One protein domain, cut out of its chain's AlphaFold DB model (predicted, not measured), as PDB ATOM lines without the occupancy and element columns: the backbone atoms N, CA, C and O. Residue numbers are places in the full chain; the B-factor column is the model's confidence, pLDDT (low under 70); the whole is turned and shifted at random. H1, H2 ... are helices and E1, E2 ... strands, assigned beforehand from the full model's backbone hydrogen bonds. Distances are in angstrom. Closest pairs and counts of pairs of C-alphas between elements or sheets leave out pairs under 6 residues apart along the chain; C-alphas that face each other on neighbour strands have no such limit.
ATOM      1  N   VAL A  80     -45.847  29.305  -6.929       84.69
ATOM      2  CA  VAL A  80     -45.434  28.037  -6.307       84.69
ATOM      3  C   VAL A  80     -46.594  27.339  -5.612       84.69
ATOM      4  O   VAL A  80     -47.534  27.976  -5.138       84.69
ATOM      5  N   ARG A  81     -46.544  26.010  -5.544       86.38
ATOM      6  CA  ARG A  81     -47.546  25.186  -4.856       86.38
ATOM      7  C   ARG A  81     -46.849  24.092  -4.055       86.38
ATOM      8  O   ARG A  81     -46.583  23.026  -4.619       86.38
ATOM      9  N   PRO A  82     -46.506  24.369  -2.789       91.31
ATOM     10  CA  PRO A  82     -45.841  23.407  -1.934       91.31
ATOM     11  C   PRO A  82     -46.835  22.475  -1.230       91.31
ATOM     12  O   PRO A  82     -47.943  22.874  -0.854       91.31
ATOM     13  N   MET A  83     -46.406  21.237  -1.022       91.75
ATOM     14  CA  MET A  83     -47.105  20.214  -0.258       91.75
ATOM     15  C   MET A  83     -46.082  19.366   0.496       91.75
ATOM     16  O   MET A  83     -45.044  19.013  -0.056       91.75
ATOM     17  N   ILE A  84     -46.392  19.022   1.740       94.31
ATOM     18  CA  ILE A  84     -45.602  18.140   2.596       94.31
ATOM     19  C   ILE A  84     -46.511  16.994   3.012       94.31
ATOM     20  O   ILE A  84     -47.599  17.230   3.527       94.31
ATOM     21  N   VAL A  85     -46.077  15.763   2.803       92.19
ATOM     22  CA  VAL A  85     -46.785  14.564   3.242       92.19
ATOM     23  C   VAL A  85     -45.907  13.854   4.249       92.19
ATOM     24  O   VAL A  85     -44.772  13.506   3.951       92.19
ATOM     25  N   THR A  86     -46.420  13.656   5.455       91.62
ATOM     26  CA  THR A  86     -45.717  12.959   6.533       91.62
ATOM     27  C   THR A  86     -46.410  11.643   6.798       91.62
ATOM     28  O   THR A  86     -47.629  11.635   6.986       91.62
ATOM     29  N   ARG A  87     -45.652  10.554   6.879       88.62
ATOM     30  CA  ARG A  87     -46.170   9.237   7.249       88.62
ATOM     31  C   ARG A  87     -45.202   8.505   8.177       88.62
ATOM     32  O   ARG A  87     -43.990   8.727   8.076       88.62
ATOM     33  N   PRO A  88     -45.710   7.660   9.091       86.81
ATOM     34  CA  PRO A  88     -44.859   6.728   9.815       86.81
ATOM     35  C   PRO A  88     -44.042   5.910   8.820       86.81
ATOM     36  O   PRO A  88     -44.547   5.530   7.766       86.81
ATOM     37  N   PHE A  89     -42.780   5.673   9.147       83.88
ATOM     38  CA  PHE A  89     -41.914   4.830   8.344       83.88
ATOM     39  C   PHE A  89     -41.576   3.593   9.156       83.88
ATOM     40  O   PHE A  89     -40.930   3.701  10.197       83.88
ATOM     41  N   ASP A  90     -42.038   2.433   8.700       73.94
ATOM     42  CA  ASP A  90     -41.608   1.174   9.287       73.94
ATOM     43  C   ASP A  90     -40.202   0.864   8.773       73.94
ATOM     44  O   ASP A  90     -40.000   0.324   7.685       73.94
ATOM     45  N   ALA A  91     -39.207   1.247   9.566       65.75
ATOM     46  CA  ALA A  91     -37.813   1.066   9.204       65.75
ATOM     47  C   ALA A  91     -37.405  -0.409   9.044       65.75
ATOM     48  O   ALA A  91     -36.375  -0.680   8.428       65.75
ATOM     49  N   THR A  92     -38.221  -1.349   9.538       63.97
ATOM     50  CA  THR A  92     -37.989  -2.788   9.374       63.97
ATOM     51  C   THR A  92     -38.295  -3.293   7.960       63.97
ATOM     52  O   THR A  92     -37.846  -4.375   7.587       63.97
ATOM     53  N   GLU A  93     -38.992  -2.506   7.127       64.50
ATOM     54  CA  GLU A  93     -39.285  -2.872   5.732       64.50
ATOM     55  C   GLU A  93     -38.036  -2.913   4.837       64.50
ATOM     56  O   GLU A  93     -38.048  -3.582   3.802       64.50
ATOM     57  N   ILE A  94     -36.959  -2.213   5.217       61.41
ATOM     58  CA  ILE A  94     -35.720  -2.127   4.421       61.41
ATOM     59  C   ILE A  94     -34.569  -2.944   5.038       61.41
ATOM     60  O   ILE A  94     -33.630  -3.292   4.323       61.41
ATOM     61  N   GLY A  95     -34.655  -3.317   6.319       62.53
ATOM     62  CA  GLY A  95     -33.638  -4.117   7.012       62.53
ATOM     63  C   GLY A  95     -33.796  -4.105   8.535       62.53
ATOM     64  O   GLY A  95     -34.705  -3.478   9.071       62.53
ATOM     65  N   ASP A  96     -32.900  -4.791   9.248       63.75
ATOM     66  CA  ASP A  96     -32.915  -4.840  10.721       63.75
ATOM     67  C   ASP A  96     -32.372  -3.543  11.363       63.75
ATOM     68  O   ASP A  96     -32.666  -3.251  12.525       63.75
ATOM     69  N   ASP A  97     -31.582  -2.758  10.618       70.00
ATOM     70  CA  ASP A  97     -31.069  -1.453  11.042       70.00
ATOM     71  C   ASP A  97     -31.736  -0.334  10.224       70.00
ATOM     72  O   ASP A  97     -31.516  -0.235   9.017       70.00
ATOM     73  N   PRO A  98     -32.497   0.573  10.854       66.88
ATOM     74  CA  PRO A  98     -33.051   1.749  10.191       66.88
ATOM     75  C   PRO A  98     -32.028   2.631   9.453       66.88
ATOM     76  O   PRO A  98     -32.379   3.353   8.519       66.88
ATOM     77  N   MET A  99     -30.747   2.573   9.832       72.25
ATOM     78  CA  MET A  99     -29.670   3.228   9.090       72.25
ATOM     79  C   MET A  99     -29.462   2.610   7.697       72.25
ATOM     80  O   MET A  99     -29.061   3.317   6.773       72.25
ATOM     81  N   GLU A 100     -29.779   1.329   7.495       75.25
ATOM     82  CA  GLU A 100     -29.769   0.703   6.168       75.25
ATOM     83  C   GLU A 100     -30.822   1.321   5.249       75.25
ATOM     84  O   GLU A 100     -30.534   1.508   4.072       75.25
ATOM     85  N   ALA A 101     -31.986   1.736   5.763       70.88
ATOM     86  CA  ALA A 101     -32.986   2.468   4.980       70.88
ATOM     87  C   ALA A 101     -32.452   3.820   4.477       70.88
ATOM     88  O   ALA A 101     -32.600   4.171   3.304       70.88
ATOM     89  N   VAL A 102     -31.782   4.555   5.368       70.81
ATOM     90  CA  VAL A 102     -31.124   5.837   5.071       70.81
ATOM     91  C   VAL A 102     -30.026   5.645   4.019       70.81
ATOM     92  O   VAL A 102     -29.931   6.416   3.062       70.81
ATOM     93  N   LEU A 103     -29.219   4.590   4.156       73.38
ATOM     94  CA  LEU A 103     -28.170   4.241   3.197       73.38
ATOM     95  C   LEU A 103     -28.747   3.770   1.856       73.38
ATOM     96  O   LEU A 103     -28.255   4.183   0.809       73.38
ATOM     97  N   ALA A 104     -29.810   2.968   1.865       75.62
ATOM     98  CA  ALA A 104     -30.485   2.497   0.662       75.62
ATOM     99  C   ALA A 104     -31.019   3.679  -0.156       75.62
ATOM    100  O   ALA A 104     -30.729   3.766  -1.352       75.62
ATOM    101  N   MET A 105     -31.686   4.642   0.495       70.81
ATOM    102  CA  MET A 105     -32.068   5.914  -0.132       70.81
ATOM    103  C   MET A 105     -30.873   6.652  -0.733       70.81
ATOM    104  O   MET A 105     -30.977   7.157  -1.847       70.81
ATOM    105  N   ALA A 106     -29.738   6.691  -0.029       67.75
ATOM    106  CA  ALA A 106     -28.526   7.340  -0.523       67.75
ATOM    107  C   ALA A 106     -27.893   6.656  -1.736       67.75
ATOM    108  O   ALA A 106     -27.141   7.280  -2.483       67.75
ATOM    109  N   THR A 107     -28.206   5.381  -1.950       69.62
ATOM    110  CA  THR A 107     -27.666   4.579  -3.051       69.62
ATOM    111  C   THR A 107     -28.636   4.372  -4.212       69.62
ATOM    112  O   THR A 107     -28.232   3.797  -5.221       69.62
ATOM    113  N   SER A 108     -29.887   4.848  -4.120       70.12
ATOM    114  CA  SER A 108     -30.924   4.589  -5.133       70.12
ATOM    115  C   SER A 108     -30.618   5.204  -6.506       70.12
ATOM    116  O   SER A 108     -31.151   4.748  -7.515       70.12
ATOM    117  N   GLY A 109     -29.748   6.219  -6.567       64.50
ATOM    118  CA  GLY A 109     -29.346   6.887  -7.810       64.50
ATOM    119  C   GLY A 109     -30.435   7.759  -8.448       64.50
ATOM    120  O   GLY A 109     -30.211   8.309  -9.522       64.50
ATOM    121  N   GLU A 110     -31.594   7.909  -7.798       74.19
ATOM    122  CA  GLU A 110     -32.742   8.686  -8.294       74.19
ATOM    123  C   GLU A 110     -32.593  10.206  -8.085       74.19
ATOM    124  O   GLU A 110     -33.444  10.978  -8.527       74.19
ATOM    125  N   GLY A 111     -31.534  10.660  -7.410       82.50
ATOM    126  CA  GLY A 111     -31.345  12.069  -7.075       82.50
ATOM    127  C   GLY A 111     -30.071  12.353  -6.281       82.50
ATOM    128  O   GLY A 111     -29.198  11.498  -6.132       82.50
ATOM    129  N   GLU A 112     -29.972  13.575  -5.768       88.31
ATOM    130  CA  GLU A 112     -28.879  14.030  -4.908       88.31
ATOM    131  C   GLU A 112     -29.200  13.684  -3.452       88.31
ATOM    132  O   GLU A 112     -30.221  14.120  -2.915       88.31
ATOM    133  N   THR A 113     -28.336  12.910  -2.792       87.88
ATOM    134  CA  THR A 113     -28.532  12.551  -1.381       87.88
ATOM    135  C   THR A 113     -27.597  13.311  -0.453       87.88
ATOM    136  O   THR A 113     -26.406  13.458  -0.723       87.88
ATOM    137  N   SER A 114     -28.133  13.748   0.683       89.00
ATOM    138  CA  SER A 114     -27.385  14.357   1.782       89.00
ATOM    139  C   SER A 114     -27.855  13.808   3.130       89.00
ATOM    140  O   SER A 114     -29.008  13.407   3.283       89.00
ATOM    141  N   LEU A 115     -26.951  13.758   4.109       88.50
ATOM    142  CA  LEU A 115     -27.291  13.411   5.491       88.50
ATOM    143  C   LEU A 115     -27.741  14.664   6.239       88.50
ATOM    144  O   LEU A 115     -27.141  15.726   6.083       88.50
ATOM    145  N   ILE A 116     -28.755  14.511   7.085       89.44
ATOM    146  CA  ILE A 116     -29.308  15.580   7.918       89.44
ATOM    147  C   ILE A 116     -29.379  15.136   9.380       89.44
ATOM    148  O   ILE A 116     -29.470  13.946   9.689       89.44
ATOM    149  N   GLN A 117     -29.333  16.105  10.292       87.38
ATOM    150  CA  GLN A 117     -29.436  15.871  11.734       87.38
ATOM    151  C   GLN A 117     -30.435  16.854  12.356       87.38
ATOM    152  O   GLN A 117     -30.022  17.838  12.973       87.38
ATOM    153  N   PRO A 118     -31.749  16.617  12.184       84.81
ATOM    154  CA  PRO A 118     -32.770  17.341  12.937       84.81
ATOM    155  C   PRO A 118     -32.549  17.150  14.441       84.81
ATOM    156  O   PRO A 118     -31.911  16.184  14.859       84.81
ATOM    157  N   SER A 119     -33.069  18.054  15.269       80.62
ATOM    158  CA  SER A 119     -32.800  18.098  16.716       80.62
ATOM    159  C   SER A 119     -32.933  16.731  17.417       80.62
ATOM    160  O   SER A 119     -34.035  16.259  17.687       80.62
ATOM    161  N   GLY A 120     -31.796  16.098  17.742       79.56
ATOM    162  CA  GLY A 120     -31.749  14.798  18.429       79.56
ATOM    163  C   GLY A 120     -32.085  13.575  17.559       79.56
ATOM    164  O   GLY A 120     -32.288  12.487  18.096       79.56
ATOM    165  N   MET A 121     -32.133  13.735  16.237       88.38
ATOM    166  CA  MET A 121     -32.449  12.700  15.253       88.38
ATOM    167  C   MET A 121     -31.351  12.574  14.196       88.38
ATOM    168  O   MET A 121     -30.437  13.393  14.094       88.38
ATOM    169  N   VAL A 122     -31.464  11.533  13.379       88.06
ATOM    170  CA  VAL A 122     -30.665  11.356  12.166       88.06
ATOM    171  C   VAL A 122     -31.591  11.184  10.976       88.06
ATOM    172  O   VAL A 122     -32.720  10.719  11.128       88.06
ATOM    173  N   GLY A 123     -31.108  11.513   9.787       88.75
ATOM    174  CA  GLY A 123     -31.834  11.202   8.570       88.75
ATOM    175  C   GLY A 123     -31.037  11.410   7.297       88.75
ATOM    176  O   GLY A 123     -29.882  11.843   7.318       88.75
ATOM    177  N   ALA A 124     -31.691  11.124   6.178       89.75
ATOM    178  CA  ALA A 124     -31.231  11.480   4.846       89.75
ATOM    179  C   ALA A 124     -32.298  12.281   4.112       89.75
ATOM    180  O   ALA A 124     -33.495  12.032   4.253       89.75
ATOM    181  N   LYS A 125     -31.820  13.206   3.288       92.25
ATOM    182  CA  LYS A 125     -32.576  13.958   2.298       92.25
ATOM    183  C   LYS A 125     -32.188  13.447   0.916       92.25
ATOM    184  O   LYS A 125     -31.013  13.498   0.560       92.25
ATOM    185  N   LEU A 126     -33.163  13.007   0.133       91.50
ATOM    186  CA  LEU A 126     -33.033  12.731  -1.295       91.50
ATOM    187  C   LEU A 126     -33.756  13.830  -2.070       91.50
ATOM    188  O   LEU A 126     -34.981  13.942  -2.012       91.50
ATOM    189  N   ARG A 127     -32.991  14.624  -2.812       91.56
ATOM    190  CA  ARG A 127     -33.493  15.649  -3.722       91.56
ATOM    191  C   ARG A 127     -33.588  15.065  -5.125       91.56
ATOM    192  O   ARG A 127     -32.571  14.711  -5.717       91.56
ATOM    193  N   ILE A 128     -34.801  14.978  -5.657       89.88
ATOM    194  CA  ILE A 128     -35.058  14.543  -7.032       89.88
ATOM    195  C   ILE A 128     -35.188  15.816  -7.877       89.88
ATOM    196  O   ILE A 128     -36.174  16.549  -7.713       89.88
ATOM    197  N   PRO A 129     -34.191  16.129  -8.725       79.94
ATOM    198  CA  PRO A 129     -34.202  17.354  -9.507       79.94
ATOM    199  C   PRO A 129     -35.310  17.321 -10.558       79.94
ATOM    200  O   PRO A 129     -35.656  16.277 -11.111       79.94
ATOM    201  N   GLU A 130     -35.845  18.495 -10.856       87.56
ATOM    202  CA  GLU A 130     -36.784  18.697 -11.943       87.56
ATOM    203  C   GLU A 130     -36.134  18.436 -13.315       87.56
ATOM    204  O   GLU A 130     -35.037  18.915 -13.608       87.56
ATOM    205  N   ASP A 131     -36.844  17.733 -14.201       84.81
ATOM    206  CA  ASP A 131     -36.473  17.636 -15.615       84.81
ATOM    207  C   ASP A 131     -37.334  18.605 -16.431       84.81
ATOM    208  O   ASP A 131     -38.425  18.277 -16.908       84.81
ATOM    209  N   ALA A 132     -36.828  19.830 -16.593       83.31
ATOM    210  CA  ALA A 132     -37.508  20.870 -17.358       83.31
ATOM    211  C   ALA A 132     -37.757  20.474 -18.818       83.31
ATOM    212  O   ALA A 132     -38.747  20.899 -19.415       83.31
ATOM    213  N   LYS A 133     -36.877  19.649 -19.397       82.12
ATOM    214  CA  LYS A 133     -37.025  19.190 -20.774       82.12
ATOM    215  C   LYS A 133     -38.156  18.175 -20.870       82.12
ATOM    216  O   LYS A 133     -39.004  18.329 -21.744       82.12
ATOM    217  N   SER A 134     -38.186  17.178 -19.986       83.75
ATOM    218  CA  SER A 134     -39.281  16.204 -19.940       83.75
ATOM    219  C   SER A 134     -40.617  16.898 -19.686       83.75
ATOM    220  O   SER A 134     -41.555  16.692 -20.445       83.75
ATOM    221  N   ALA A 135     -40.684  17.807 -18.709       82.50
ATOM    222  CA  ALA A 135     -41.913  18.534 -18.385       82.50
ATOM    223  C   ALA A 135     -42.446  19.369 -19.566       82.50
ATOM    224  O   ALA A 135     -43.658  19.439 -19.796       82.50
ATOM    225  N   LEU A 136     -41.548  19.995 -20.338       81.88
ATOM    226  CA  LEU A 136     -41.919  20.741 -21.539       81.88
ATOM    227  C   LEU A 136     -42.419  19.808 -22.653       81.88
ATOM    228  O   LEU A 136     -43.406  20.131 -23.311       81.88
ATOM    229  N   LEU A 137     -41.768  18.656 -22.853       82.06
ATOM    230  CA  LEU A 137     -42.196  17.645 -23.827       82.06
ATOM    231  C   LEU A 137     -43.580  17.078 -23.480       82.06
ATOM    232  O   LEU A 137     -44.461  17.073 -24.336       82.06
ATOM    233  N   ASP A 138     -43.809  16.722 -22.217       82.69
ATOM    234  CA  ASP A 138     -45.111  16.245 -21.738       82.69
ATOM    235  C   ASP A 138     -46.210  17.300 -21.953       82.69
ATOM    236  O   ASP A 138     -47.351  16.981 -22.293       82.69
ATOM    237  N   SER A 139     -45.864  18.583 -21.802       78.69
ATOM    238  CA  SER A 139     -46.788  19.703 -22.025       78.69
ATOM    239  C   SER A 139     -47.117  19.916 -23.506       78.69
ATOM    240  O   SER A 139     -48.243  20.302 -23.828       78.69
ATOM    241  N   LEU A 140     -46.176  19.636 -24.415       77.56
ATOM    242  CA  LEU A 140     -46.403  19.658 -25.866       77.56
ATOM    243  C   LEU A 140     -47.383  18.556 -26.310       77.56
ATOM    244  O   LEU A 140     -48.185  18.767 -27.229       77.56
ATOM    245  N   ASP A 141     -47.376  17.408 -25.633       74.75
ATOM    246  CA  ASP A 141     -48.234  16.264 -25.961       74.75
ATOM    247  C   ASP A 141     -49.717  16.487 -25.622       74.75
ATOM    248  O   ASP A 141     -50.597  15.881 -26.244       74.75
ATOM    249  N   ILE A 142     -50.003  17.409 -24.703       72.25
ATOM    250  CA  ILE A 142     -51.356  17.777 -24.260       72.25
ATOM    251  C   ILE A 142     -51.830  19.133 -24.806       72.25
ATOM    252  O   ILE A 142     -52.872  19.639 -24.375       72.25
ATOM    253  N   LEU A 143     -51.087  19.740 -25.738       69.00
ATOM    254  CA  LEU A 143     -51.515  20.983 -26.375       69.00
ATOM    255  C   LEU A 143     -52.817  20.772 -27.168       69.00
ATOM    256  O   LEU A 143     -52.925  19.792 -27.910       69.00
ATOM    257  N   PRO A 144     -53.793  21.692 -27.051       70.62
ATOM    258  CA  PRO A 144     -54.980  21.649 -27.883       70.62
ATOM    259  C   PRO A 144     -54.618  21.912 -29.352       70.62
ATOM    260  O   PRO A 144     -53.592  22.531 -29.660       70.62
ATOM    261  N   ASP A 145     -55.440  21.377 -30.256       73.06
ATOM    262  CA  ASP A 145     -55.128  21.291 -31.688       73.06
ATOM    263  C   ASP A 145     -54.869  22.669 -32.325       73.06
ATOM    264  O   ASP A 145     -54.000  22.800 -33.180       73.06
ATOM    265  N   ASP A 146     -55.516  23.721 -31.825       66.75
ATOM    266  CA  ASP A 146     -55.323  25.113 -32.246       66.75
ATOM    267  C   ASP A 146     -53.908  25.658 -31.974       66.75
ATOM    268  O   ASP A 146     -53.400  26.486 -32.731       66.75
ATOM    269  N   VAL A 147     -53.243  25.182 -30.916       63.12
ATOM    270  CA  VAL A 147     -51.841  25.520 -30.615       63.12
ATOM    271  C   VAL A 147     -50.885  24.639 -31.420       63.12
ATOM    272  O   VAL A 147     -49.828  25.107 -31.837       63.12
ATOM    273  N   ARG A 148     -51.252  23.378 -31.685       61.88
ATOM    274  CA  ARG A 148     -50.472  22.468 -32.547       61.88
ATOM    275  C   ARG A 148     -50.457  22.903 -34.011       61.88
ATOM    276  O   ARG A 148     -49.486  22.643 -34.713       61.88
ATOM    277  N   GLU A 149     -51.508  23.580 -34.462       66.44
ATOM    278  CA  GLU A 149     -51.598  24.172 -35.800       66.44
ATOM    279  C   GLU A 149     -50.691  25.403 -35.988       66.44
ATOM    280  O   GLU A 149     -50.528  25.886 -37.115       66.44
ATOM    281  N   LEU A 150     -50.054  25.912 -34.921       67.69
ATOM    282  CA  LEU A 150     -49.032  26.948 -35.048       67.69
ATOM    283  C   LEU A 150     -47.843  26.405 -35.854       67.69
ATOM    284  O   LEU A 150     -47.109  25.529 -35.417       67.69
ATOM    285  N   THR A 151     -47.604  26.994 -37.024       60.62
ATOM    286  CA  THR A 151     -46.473  26.641 -37.904       60.62
ATOM    287  C   THR A 151     -45.123  27.176 -37.417       60.62
ATOM    288  O   THR A 151     -44.082  26.818 -37.963       60.62
ATOM    289  N   ASP A 152     -45.133  28.039 -36.401       81.00
ATOM    290  CA  ASP A 152     -43.947  28.646 -35.802       81.00
ATOM    291  C   ASP A 152     -43.585  27.912 -34.505       81.00
ATOM    292  O   ASP A 152     -44.221  28.103 -33.464       81.00
ATOM    293  N   GLU A 153     -42.529  27.099 -34.574       79.50
ATOM    294  CA  GLU A 153     -41.990  26.318 -33.457       79.50
ATOM    295  C   GLU A 153     -41.722  27.186 -32.221       79.50
ATOM    296  O   GLU A 153     -42.014  26.780 -31.097       79.50
ATOM    297  N   LYS A 154     -41.247  28.424 -32.405       80.88
ATOM    298  CA  LYS A 154     -40.944  29.321 -31.287       80.88
ATOM    299  C   LYS A 154     -42.210  29.743 -30.543       80.88
ATOM    300  O   LYS A 154     -42.192  29.856 -29.319       80.88
ATOM    301  N   LYS A 155     -43.310  29.972 -31.266       79.31
ATOM    302  CA  LYS A 155     -44.608  30.311 -30.661       79.31
ATOM    303  C   LYS A 155     -45.239  29.108 -29.976       79.31
ATOM    304  O   LYS A 155     -45.800  29.267 -28.897       79.31
ATOM    305  N   MET A 156     -45.108  27.920 -30.565       77.44
ATOM    306  CA  MET A 156     -45.572  26.675 -29.955       77.44
ATOM    307  C   MET A 156     -44.824  26.384 -28.644       77.44
ATOM    308  O   MET A 156     -45.458  26.109 -27.629       77.44
ATOM    309  N   LEU A 157     -43.492  26.523 -28.631       79.12
ATOM    310  CA  LEU A 157     -42.672  26.343 -27.428       79.12
ATOM    311  C   LEU A 157     -42.991  27.376 -26.341       79.12
ATOM    312  O   LEU A 157     -43.069  27.013 -25.172       79.12
ATOM    313  N   ALA A 158     -43.220  28.642 -26.707       79.31
ATOM    314  CA  ALA A 158     -43.627  29.671 -25.748       79.31
ATOM    315  C   ALA A 158     -44.996  29.356 -25.117       79.31
ATOM    316  O   ALA A 158     -45.135  29.396 -23.898       79.31
ATOM    317  N   ALA A 159     -45.984  28.963 -25.929       77.25
ATOM    318  CA  ALA A 159     -47.310  28.578 -25.442       77.25
ATOM    319  C   ALA A 159     -47.283  27.303 -24.576       77.25
ATOM    320  O   ALA A 159     -48.069  27.170 -23.638       77.25
ATOM    321  N   ALA A 160     -46.384  26.361 -24.880       78.81
ATOM    322  CA  ALA A 160     -46.154  25.183 -24.051       78.81
ATOM    323  C   ALA A 160     -45.502  25.558 -22.715       78.81
ATOM    324  O   ALA A 160     -45.957  25.098 -21.670       78.81
ATOM    325  N   ALA A 161     -44.491  26.433 -22.728       79.06
ATOM    326  CA  ALA A 161     -43.808  26.894 -21.523       79.06
ATOM    327  C   ALA A 161     -44.766  27.594 -20.544       79.06
ATOM    328  O   ALA A 161     -44.760  27.258 -19.365       79.06
ATOM    329  N   GLU A 162     -45.678  28.444 -21.033       77.38
ATOM    330  CA  GLU A 162     -46.724  29.096 -20.215       77.38
ATOM    331  C   GLU A 162     -47.644  28.112 -19.469       77.38
ATOM    332  O   GLU A 162     -48.327  28.484 -18.515       77.38
ATOM    333  N   ARG A 163     -47.706  26.856 -19.918       74.62
ATOM    334  CA  ARG A 163     -48.545  25.798 -19.335       74.62
ATOM    335  C   ARG A 163     -47.733  24.711 -18.643       74.62
ATOM    336  O   ARG A 163     -48.317  23.846 -17.990       74.62
ATOM    337  N   THR A 164     -46.412  24.751 -18.791       83.56
ATOM    338  CA  THR A 164     -45.503  23.772 -18.211       83.56
ATOM    339  C   THR A 164     -45.274  24.119 -16.753       83.56
ATOM    340  O   THR A 164     -45.012  25.271 -16.406       83.56
ATOM    341  N   ARG A 165     -45.332  23.105 -15.893       85.31
ATOM    342  CA  ARG A 165     -44.893  23.224 -14.507       85.31
ATOM    343  C   ARG A 165     -43.690  22.352 -14.255       85.31
ATOM    344  O   ARG A 165     -43.696  21.174 -14.594       85.31
ATOM    345  N   LEU A 166     -42.698  22.935 -13.601       89.44
ATOM    346  CA  LEU A 166     -41.626  22.191 -12.972       89.44
ATOM    347  C   LEU A 166     -42.131  21.654 -11.643       89.44
ATOM    348  O   LEU A 166     -42.862  22.340 -10.931       89.44
ATOM    349  N   VAL A 167     -41.744  20.428 -11.321       89.06
ATOM    350  CA  VAL A 167     -42.028  19.811 -10.030       89.06
ATOM    351  C   VAL A 167     -40.706  19.372  -9.442       89.06
ATOM    352  O   VAL A 167     -40.007  18.563 -10.047       89.06
ATOM    353  N   ARG A 168     -40.394  19.887  -8.257       91.94
ATOM    354  CA  ARG A 168     -39.302  19.378  -7.439       91.94
ATOM    355  C   ARG A 168     -39.867  18.500  -6.342       91.94
ATOM    356  O   ARG A 168     -40.845  18.873  -5.690       91.94
ATOM    357  N   GLN A 169     -39.243  17.346  -6.147       92.56
ATOM    358  CA  GLN A 169     -39.579  16.420  -5.075       92.56
ATOM    359  C   GLN A 169     -38.381  16.250  -4.153       92.56
ATOM    360  O   GLN A 169     -37.245  16.091  -4.598       92.56
ATOM    361  N   VAL A 170     -38.651  16.266  -2.856       94.19
ATOM    362  CA  VAL A 170     -37.657  16.045  -1.818       94.19
ATOM    363  C   VAL A 170     -38.219  15.033  -0.839       94.19
ATOM    364  O   VAL A 170     -39.315  15.210  -0.311       94.19
ATOM    365  N   ARG A 171     -37.479  13.953  -0.614       92.38
ATOM    366  CA  ARG A 171     -37.844  12.908   0.340       92.38
ATOM    367  C   ARG A 171     -36.904  12.965   1.530       92.38
ATOM    368  O   ARG A 171     -35.690  13.018   1.341       92.38
ATOM    369  N   TYR A 172     -37.456  12.901   2.730       91.75
ATOM    370  CA  TYR A 172     -36.695  12.810   3.967       91.75
ATOM    371  C   TYR A 172     -37.077  11.537   4.699       91.75
ATOM    372  O   TYR A 172     -38.253  11.324   4.980       91.75
ATOM    373  N   ILE A 173     -36.093  10.719   5.057       90.06
ATOM    374  CA  ILE A 173     -36.274   9.695   6.087       90.06
ATOM    375  C   ILE A 173     -35.522  10.174   7.313       90.06
ATOM    376  O   ILE A 173     -34.311  10.378   7.252       90.06
ATOM    377  N   ILE A 174     -36.252  10.376   8.403       89.00
ATOM    378  CA  ILE A 174     -35.721  10.870   9.672       89.00
ATOM    379  C   ILE A 174     -36.189   9.965  10.804       89.00
ATOM    380  O   ILE A 174     -37.305   9.440  10.779       89.00
ATOM    381  N   GLY A 175     -35.359   9.801  11.824       88.31
ATOM    382  CA  GLY A 175     -35.738   9.001  12.972       88.31
ATOM    383  C   GLY A 175     -34.743   9.020  14.114       88.31
ATOM    384  O   GLY A 175     -33.698   9.675  14.074       88.31
ATOM    385  N   GLN A 176     -35.105   8.298  15.169       86.38
ATOM    386  CA  GLN A 176     -34.263   8.097  16.338       86.38
ATOM    387  C   GLN A 176     -33.507   6.763  16.208       86.38
ATOM    388  O   GLN A 176     -34.136   5.699  16.186       86.38
ATOM    389  N   PRO A 177     -32.160   6.783  16.161       78.38
ATOM    390  CA  PRO A 177     -31.370   5.559  16.190       78.38
ATOM    391  C   PRO A 177     -31.733   4.692  17.400       78.38
ATOM    392  O   PRO A 177     -31.823   5.191  18.523       78.38
ATOM    393  N   GLY A 178     -31.942   3.395  17.174       78.00
ATOM    394  CA  GLY A 178     -32.284   2.438  18.230       78.00
ATOM    395  C   GLY A 178     -33.761   2.396  18.638       78.00
ATOM    396  O   GLY A 178     -34.107   1.586  19.495       78.00
ATOM    397  N   ASN A 179     -34.637   3.208  18.033       82.50
ATOM    398  CA  ASN A 179     -36.086   3.077  18.196       82.50
ATOM    399  C   ASN A 179     -36.782   2.999  16.821       82.50
ATOM    400  O   ASN A 179     -37.013   4.046  16.215       82.50
ATOM    401  N   PRO A 180     -37.128   1.794  16.321       78.75
ATOM    402  CA  PRO A 180     -37.723   1.612  14.992       78.75
ATOM    403  C   PRO A 180     -39.133   2.207  14.869       78.75
ATOM    404  O   PRO A 180     -39.557   2.534  13.768       78.75
ATOM    405  N   GLU A 181     -39.842   2.428  15.980       81.00
ATOM    406  CA  GLU A 181     -41.162   3.074  15.961       81.00
ATOM    407  C   GLU A 181     -41.068   4.599  15.803       81.00
ATOM    408  O   GLU A 181     -42.059   5.259  15.498       81.00
ATOM    409  N   ARG A 182     -39.881   5.180  16.007       86.94
ATOM    410  CA  ARG A 182     -39.624   6.621  15.897       86.94
ATOM    411  C   ARG A 182     -38.907   6.940  14.592       86.94
ATOM    412  O   ARG A 182     -37.823   7.523  14.595       86.94
ATOM    413  N   TRP A 183     -39.534   6.542  13.489       87.19
ATOM    414  CA  TRP A 183     -39.099   6.841  12.130       87.19
ATOM    415  C   TRP A 183     -40.245   7.410  11.302       87.19
ATOM    416  O   TRP A 183     -41.413   7.041  11.453       87.19
ATOM    417  N   MET A 184     -39.905   8.351  10.428       88.44
ATOM    418  CA  MET A 184     -40.851   9.064   9.588       88.44
ATOM    419  C   MET A 184     -40.297   9.220   8.188       88.44
ATOM    420  O   MET A 184     -39.122   9.538   7.997       88.44
ATOM    421  N   HIS A 185     -41.191   9.058   7.222       89.25
ATOM    422  CA  HIS A 185     -40.954   9.436   5.850       89.25
ATOM    423  C   HIS A 185     -41.738  10.718   5.566       89.25
ATOM    424  O   HIS A 185     -42.945  10.806   5.811       89.25
ATOM    425  N   VAL A 186     -41.026  11.725   5.077       91.88
ATOM    426  CA  VAL A 186     -41.582  12.999   4.643       91.88
ATOM    427  C   VAL A 186     -41.373  13.116   3.143       91.88
ATOM    428  O   VAL A 186     -40.242  13.174   2.672       91.88
ATOM    429  N   GLU A 187     -42.461  13.195   2.394       92.12
ATOM    430  CA  GLU A 187     -42.448  13.498   0.968       92.12
ATOM    431  C   GLU A 187     -42.886  14.954   0.788       92.12
ATOM    432  O   GLU A 187     -44.059  15.297   0.935       92.12
ATOM    433  N   ALA A 188     -41.930  15.832   0.503       94.25
ATOM    434  CA  ALA A 188     -42.183  17.226   0.185       94.25
ATOM    435  C   ALA A 188     -42.114  17.438  -1.329       94.25
ATOM    436  O   ALA A 188     -41.281  16.867  -2.033       94.25
ATOM    437  N   SER A 189     -42.997  18.276  -1.851       93.00
ATOM    438  CA  SER A 189     -42.988  18.646  -3.258       93.00
ATOM    439  C   SER A 189     -43.387  20.094  -3.437       93.00
ATOM    440  O   SER A 189     -44.210  20.627  -2.694       93.00
ATOM    441  N   VAL A 190     -42.819  20.731  -4.449       92.12
ATOM    442  CA  VAL A 190     -43.241  22.048  -4.902       92.12
ATOM    443  C   VAL A 190     -43.364  22.020  -6.411       92.12
ATOM    444  O   VAL A 190     -42.486  21.522  -7.110       92.12
ATOM    445  N   SER A 191     -44.479  22.547  -6.915       88.62
ATOM    446  CA  SER A 191     -44.615  22.838  -8.340       88.62
ATOM    447  C   SER A 191     -44.549  24.338  -8.591       88.62
ATOM    448  O   SER A 191     -45.108  25.108  -7.811       88.62
ATOM    449  N   CYS A 192     -43.871  24.729  -9.665       87.88
ATOM    450  CA  CYS A 192     -43.718  26.110 -10.108       87.88
ATOM    451  C   CYS A 192     -43.984  26.202 -11.611       87.88
ATOM    452  O   CYS A 192     -43.670  25.266 -12.347       87.88
ATOM    453  N   ASP A 193     -44.558  27.308 -12.076       85.12
ATOM    454  CA  ASP A 193     -44.680  27.564 -13.516       85.12
ATOM    455  C   ASP A 193     -43.279  27.694 -14.153       85.12
ATOM    456  O   ASP A 193     -42.347  28.215 -13.532       85.12
ATOM    457  N   LEU A 194     -43.111  27.190 -15.380       83.00
ATOM    458  CA  LEU A 194     -41.845  27.266 -16.111       83.00
ATOM    459  C   LEU A 194     -41.613  28.703 -16.604       83.00
ATOM    460  O   LEU A 194     -42.097  29.104 -17.661       83.00
ATOM    461  N   ALA A 195     -40.848  29.470 -15.830       82.12
ATOM    462  CA  ALA A 195     -40.507  30.861 -16.109       82.12
ATOM    463  C   ALA A 195     -39.063  31.193 -15.686       82.12
ATOM    464  O   ALA A 195     -38.387  30.404 -15.020       82.12
ATOM    465  N   GLU A 196     -38.584  32.378 -16.068       78.12
ATOM    466  CA  GLU A 196     -37.327  32.922 -15.547       78.12
ATOM    467  C   GLU A 196     -37.412  33.045 -14.013       78.12
ATOM    468  O   GLU A 196     -38.414  33.520 -13.483       78.12
ATOM    469  N   GLY A 197     -36.392  32.561 -13.297       81.38
ATOM    470  CA  GLY A 197     -36.386  32.517 -11.828       81.38
ATOM    471  C   GLY A 197     -37.130  31.330 -11.198       81.38
ATOM    472  O   GLY A 197     -37.136  31.211  -9.976       81.38
ATOM    473  N   ALA A 198     -37.707  30.408 -11.985       85.56
ATOM    474  CA  ALA A 198     -38.374  29.220 -11.433       85.56
ATOM    475  C   ALA A 198     -37.433  28.367 -10.563       85.56
ATOM    476  O   ALA A 198     -37.852  27.877  -9.521       85.56
ATOM    477  N   GLY A 199     -36.158  28.243 -10.950       86.00
ATOM    478  CA  GLY A 199     -35.145  27.547 -10.151       86.00
ATOM    479  C   GLY A 199     -34.968  28.166  -8.762       86.00
ATOM    480  O   GLY A 199     -35.085  27.460  -7.770       86.00
ATOM    481  N   GLU A 200     -34.807  29.491  -8.686       89.75
ATOM    482  CA  GLU A 200     -34.660  30.221  -7.417       89.75
ATOM    483  C   GLU A 200     -35.908  30.088  -6.530       89.75
ATOM    484  O   GLU A 200     -35.802  29.933  -5.315       89.75
ATOM    485  N   ALA A 201     -37.103  30.109  -7.129       88.69
ATOM    486  CA  ALA A 201     -38.349  29.901  -6.398       88.69
ATOM    487  C   ALA A 201     -38.458  28.474  -5.833       88.69
ATOM    488  O   ALA A 201     -38.912  28.292  -4.703       88.69
ATOM    489  N   LEU A 202     -38.038  27.464  -6.602       91.50
ATOM    490  CA  LEU A 202     -37.983  26.080  -6.134       91.50
ATOM    491  C   LEU A 202     -36.932  25.914  -5.024       91.50
ATOM    492  O   LEU A 202     -37.224  25.247  -4.034       91.50
ATOM    493  N   ASP A 203     -35.762  26.550  -5.154       92.38
ATOM    494  CA  ASP A 203     -34.690  26.531  -4.149       92.38
ATOM    495  C   ASP A 203     -35.164  27.154  -2.827       92.38
ATOM    496  O   ASP A 203     -35.033  26.537  -1.774       92.38
ATOM    497  N   ALA A 204     -35.822  28.315  -2.871       92.62
ATOM    498  CA  ALA A 204     -36.351  28.973  -1.673       92.62
ATOM    499  C   ALA A 204     -37.418  28.133  -0.944       92.62
ATOM    500  O   ALA A 204     -37.506  28.138   0.286       92.62
ATOM    501  N   VAL A 205     -38.256  27.407  -1.690       93.00
ATOM    502  CA  VAL A 205     -39.261  26.515  -1.093       93.00
ATOM    503  C   VAL A 205     -38.621  25.233  -0.555       93.00
ATOM    504  O   VAL A 205     -39.062  24.716   0.471       93.00
ATOM    505  N   GLU A 206     -37.571  24.734  -1.202       94.38
ATOM    506  CA  GLU A 206     -36.766  23.628  -0.689       94.38
ATOM    507  C   GLU A 206     -36.076  23.994   0.635       94.38
ATOM    508  O   GLU A 206     -36.174  23.223   1.588       94.38
ATOM    509  N   GLU A 207     -35.485  25.187   0.740       94.88
ATOM    510  CA  GLU A 207     -34.924  25.701   1.999       94.88
ATOM    511  C   GLU A 207     -35.980  25.765   3.112       94.88
ATOM    512  O   GLU A 207     -35.701  25.442   4.268       94.88
ATOM    513  N   PHE A 208     -37.222  26.133   2.776       94.25
ATOM    514  CA  PHE A 208     -38.330  26.066   3.729       94.25
ATOM    515  C   PHE A 208     -38.619  24.627   4.183       94.25
ATOM    516  O   PHE A 208     -38.875  24.414   5.369       94.25
ATOM    517  N   PHE A 209     -38.584  23.640   3.282       95.12
ATOM    518  CA  PHE A 209     -38.767  22.238   3.661       95.12
ATOM    519  C   PHE A 209     -37.662  21.758   4.603       95.12
ATOM    520  O   PHE A 209     -37.978  21.129   5.611       95.12
ATOM    521  N   ASP A 210     -36.405  22.101   4.315       94.44
ATOM    522  CA  ASP A 210     -35.267  21.770   5.175       94.44
ATOM    523  C   ASP A 210     -35.444  22.385   6.570       94.44
ATOM    524  O   ASP A 210     -35.410  21.677   7.577       94.44
ATOM    525  N   ALA A 211     -35.745  23.685   6.632       93.44
ATOM    526  CA  ALA A 211     -35.981  24.388   7.889       93.44
ATOM    527  C   ALA A 211     -37.173  23.806   8.666       93.44
ATOM    528  O   ALA A 211     -37.123  23.688   9.888       93.44
ATOM    529  N   TRP A 212     -38.248  23.413   7.976       93.19
ATOM    530  CA  TRP A 212     -39.394  22.757   8.604       93.19
ATOM    531  C   TRP A 212     -39.001  21.408   9.214       93.19
ATOM    532  O   TRP A 212     -39.361  21.138  10.365       93.19
ATOM    533  N   VAL A 213     -38.218  20.597   8.493       92.44
ATOM    534  CA  VAL A 213     -37.698  19.313   8.986       92.44
ATOM    535  C   VAL A 213     -36.812  19.504  10.218       92.44
ATOM    536  O   VAL A 213     -36.915  18.724  11.162       92.44
ATOM    537  N   GLU A 214     -36.004  20.565  10.280       90.38
ATOM    538  CA  GLU A 214     -35.192  20.885  11.464       90.38
ATOM    539  C   GLU A 214     -36.029  21.181  12.722       90.38
ATOM    540  O   GLU A 214     -35.548  20.975  13.841       90.38
ATOM    541  N   THR A 215     -37.285  21.617  12.559       89.62
ATOM    542  CA  THR A 215     -38.212  21.840  13.684       89.62
ATOM    543  C   THR A 215     -38.867  20.568  14.215       89.62
ATOM    544  O   THR A 215     -39.544  20.632  15.244       89.62
ATOM    545  N   LEU A 216     -38.708  19.430  13.530       89.06
ATOM    546  CA  LEU A 216     -39.317  18.175  13.954       89.06
ATOM    547  C   LEU A 216     -38.679  17.683  15.251       89.06
ATOM    548  O   LEU A 216     -37.461  17.574  15.374       89.06
ATOM    549  N   SER A 217     -39.528  17.328  16.209       87.44
ATOM    550  CA  SER A 217     -39.129  16.672  17.451       87.44
ATOM    551  C   SER A 217     -40.116  15.560  17.790       87.44
ATOM    552  O   SER A 217     -41.325  15.732  17.618       87.44
ATOM    553  N   TRP A 218     -39.643  14.436  18.323       85.50
ATOM    554  CA  TRP A 218     -40.546  13.439  18.899       85.50
ATOM    555  C   TRP A 218     -41.243  14.028  20.129       85.50
ATOM    556  O   TRP A 218     -40.660  14.838  20.852       85.50
ATOM    557  N   GLU A 219     -42.511  13.681  20.350       82.50
ATOM    558  CA  GLU A 219     -43.093  13.890  21.672       82.50
ATOM    559  C   GLU A 219     -42.510  12.828  22.598       82.50
ATOM    560  O   GLU A 219     -42.586  11.637  22.296       82.50
TER     561      GLU A 219
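AT A GLANCE: This is residues 80 to 219 of the 224 residues of an uncharacterized protein of Arachnia rubra (UniProt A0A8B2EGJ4). A long, twisted sheet of five strands forms the core, with the long helix H5 packed on one face and the shorter helix H1 on the other; this makes three layers, helices on both faces of a sheet. Beyond one end of the sheet, between E3 and E4 in the chain, the helices H2, H3 and H4 form a small head that lengthens the whole. The printed part has 140 residues with five named helices and five named strands, in the order E1 H1 E2 E3 H2 H3 H4 E4 E5 H5; the class is mixed, helices and strands. The sheet's order is E1 - E5 - E4 - E3 - E2, all antiparallel. The whole is loose, with a radius of gyration of the C-alphas of 18.8 A, and its outline is a rod of 63 by 26 by 20 A, the head making part of that length.

IN THESE COORDINATES: Find C-alpha 80 at (-45.434, 28.037, -6.307); from there strand E1, residues 80 to 88, runs 26.7 A. Go on to helix H1, residues 98 to 107, and then to strand E2, residues 112 to 116. Next comes strand E3, residues 122 to 128, 20.0 A long. Three helices follow: H2, residues 132 to 141, H3, residues 145 to 148, and H4, residues 153 to 161. At C-alpha 165, (-44.893, 23.224, -14.507), strand E4 begins; it holds residues 165 to 175 and is 32.3 A long. Strand E5, residues 183 to 193, is 33.4 A long. Helix H5, residues 198 to 214, runs 24.6 A and ends with C-alpha 214 at (-35.192, 20.885, 11.464).

HOW THE PARTS SIT: Begin at the edge strand E1, which is antiparallel to E5 at 166 degrees; look for N 83 and O 189, 2.8 A apart. E5 and E4 form a hairpin, with N 170 and O 188 at 2.8 A. E4 and E3 are antiparallel at 164 degrees, with N 126 and O 171 at 2.8 A. E3 and the other edge strand, E2, form a hairpin, with N 114 and O 125 at 2.9 A. H1 is on the sheet at a height of 8.4 A, and its closest C-alphas to E3 are those of Val 102 and Ala 124, 5.6 A apart. It lies over E3, and only just over no other strand: 6 of its 10 C-alphas fall on E3, 2 on E4 and 2 on E2. On the local plane it stands at 26 degrees to E3, along the strands. H5 is on the opposite face; its closest C-alphas to E5 are those of Ala 198 and Cys 192, 6.3 A apart. H1 and H5 are apart. Now move to the head, where H2 only grazes the sheet with its residues 132 to 139. H2 and H4 touch about perpendicular, at 75 degrees, with the C-alphas of Leu 140 and Ala 160 closest at 5.8 A. H3 and H4 only just touch, with 3 pairs of C-alphas within 8 A, the closest being Val 147 and Met 156 at 6.4 A. H3 and H4 are not on the sheet. In H1, H2, H4 and H5 every O i to N i+4 pair is within hydrogen-bond range; H3 is too short for such a pair, and its one O i to N i+3 pair is within range.

THE WHOLE: The two C-alphas farthest apart are those of Thr 151 and Gly 178, at 62.8 A. The printed part has no cut and no long link; E1 to H1 and E4 to E5 are short links and the others are tight. The mean pLDDT of the printed part is 82.5. Look for values under 70 at residues 91 to 96, 98, 106 to 107, 109, 143 and 146 to 151.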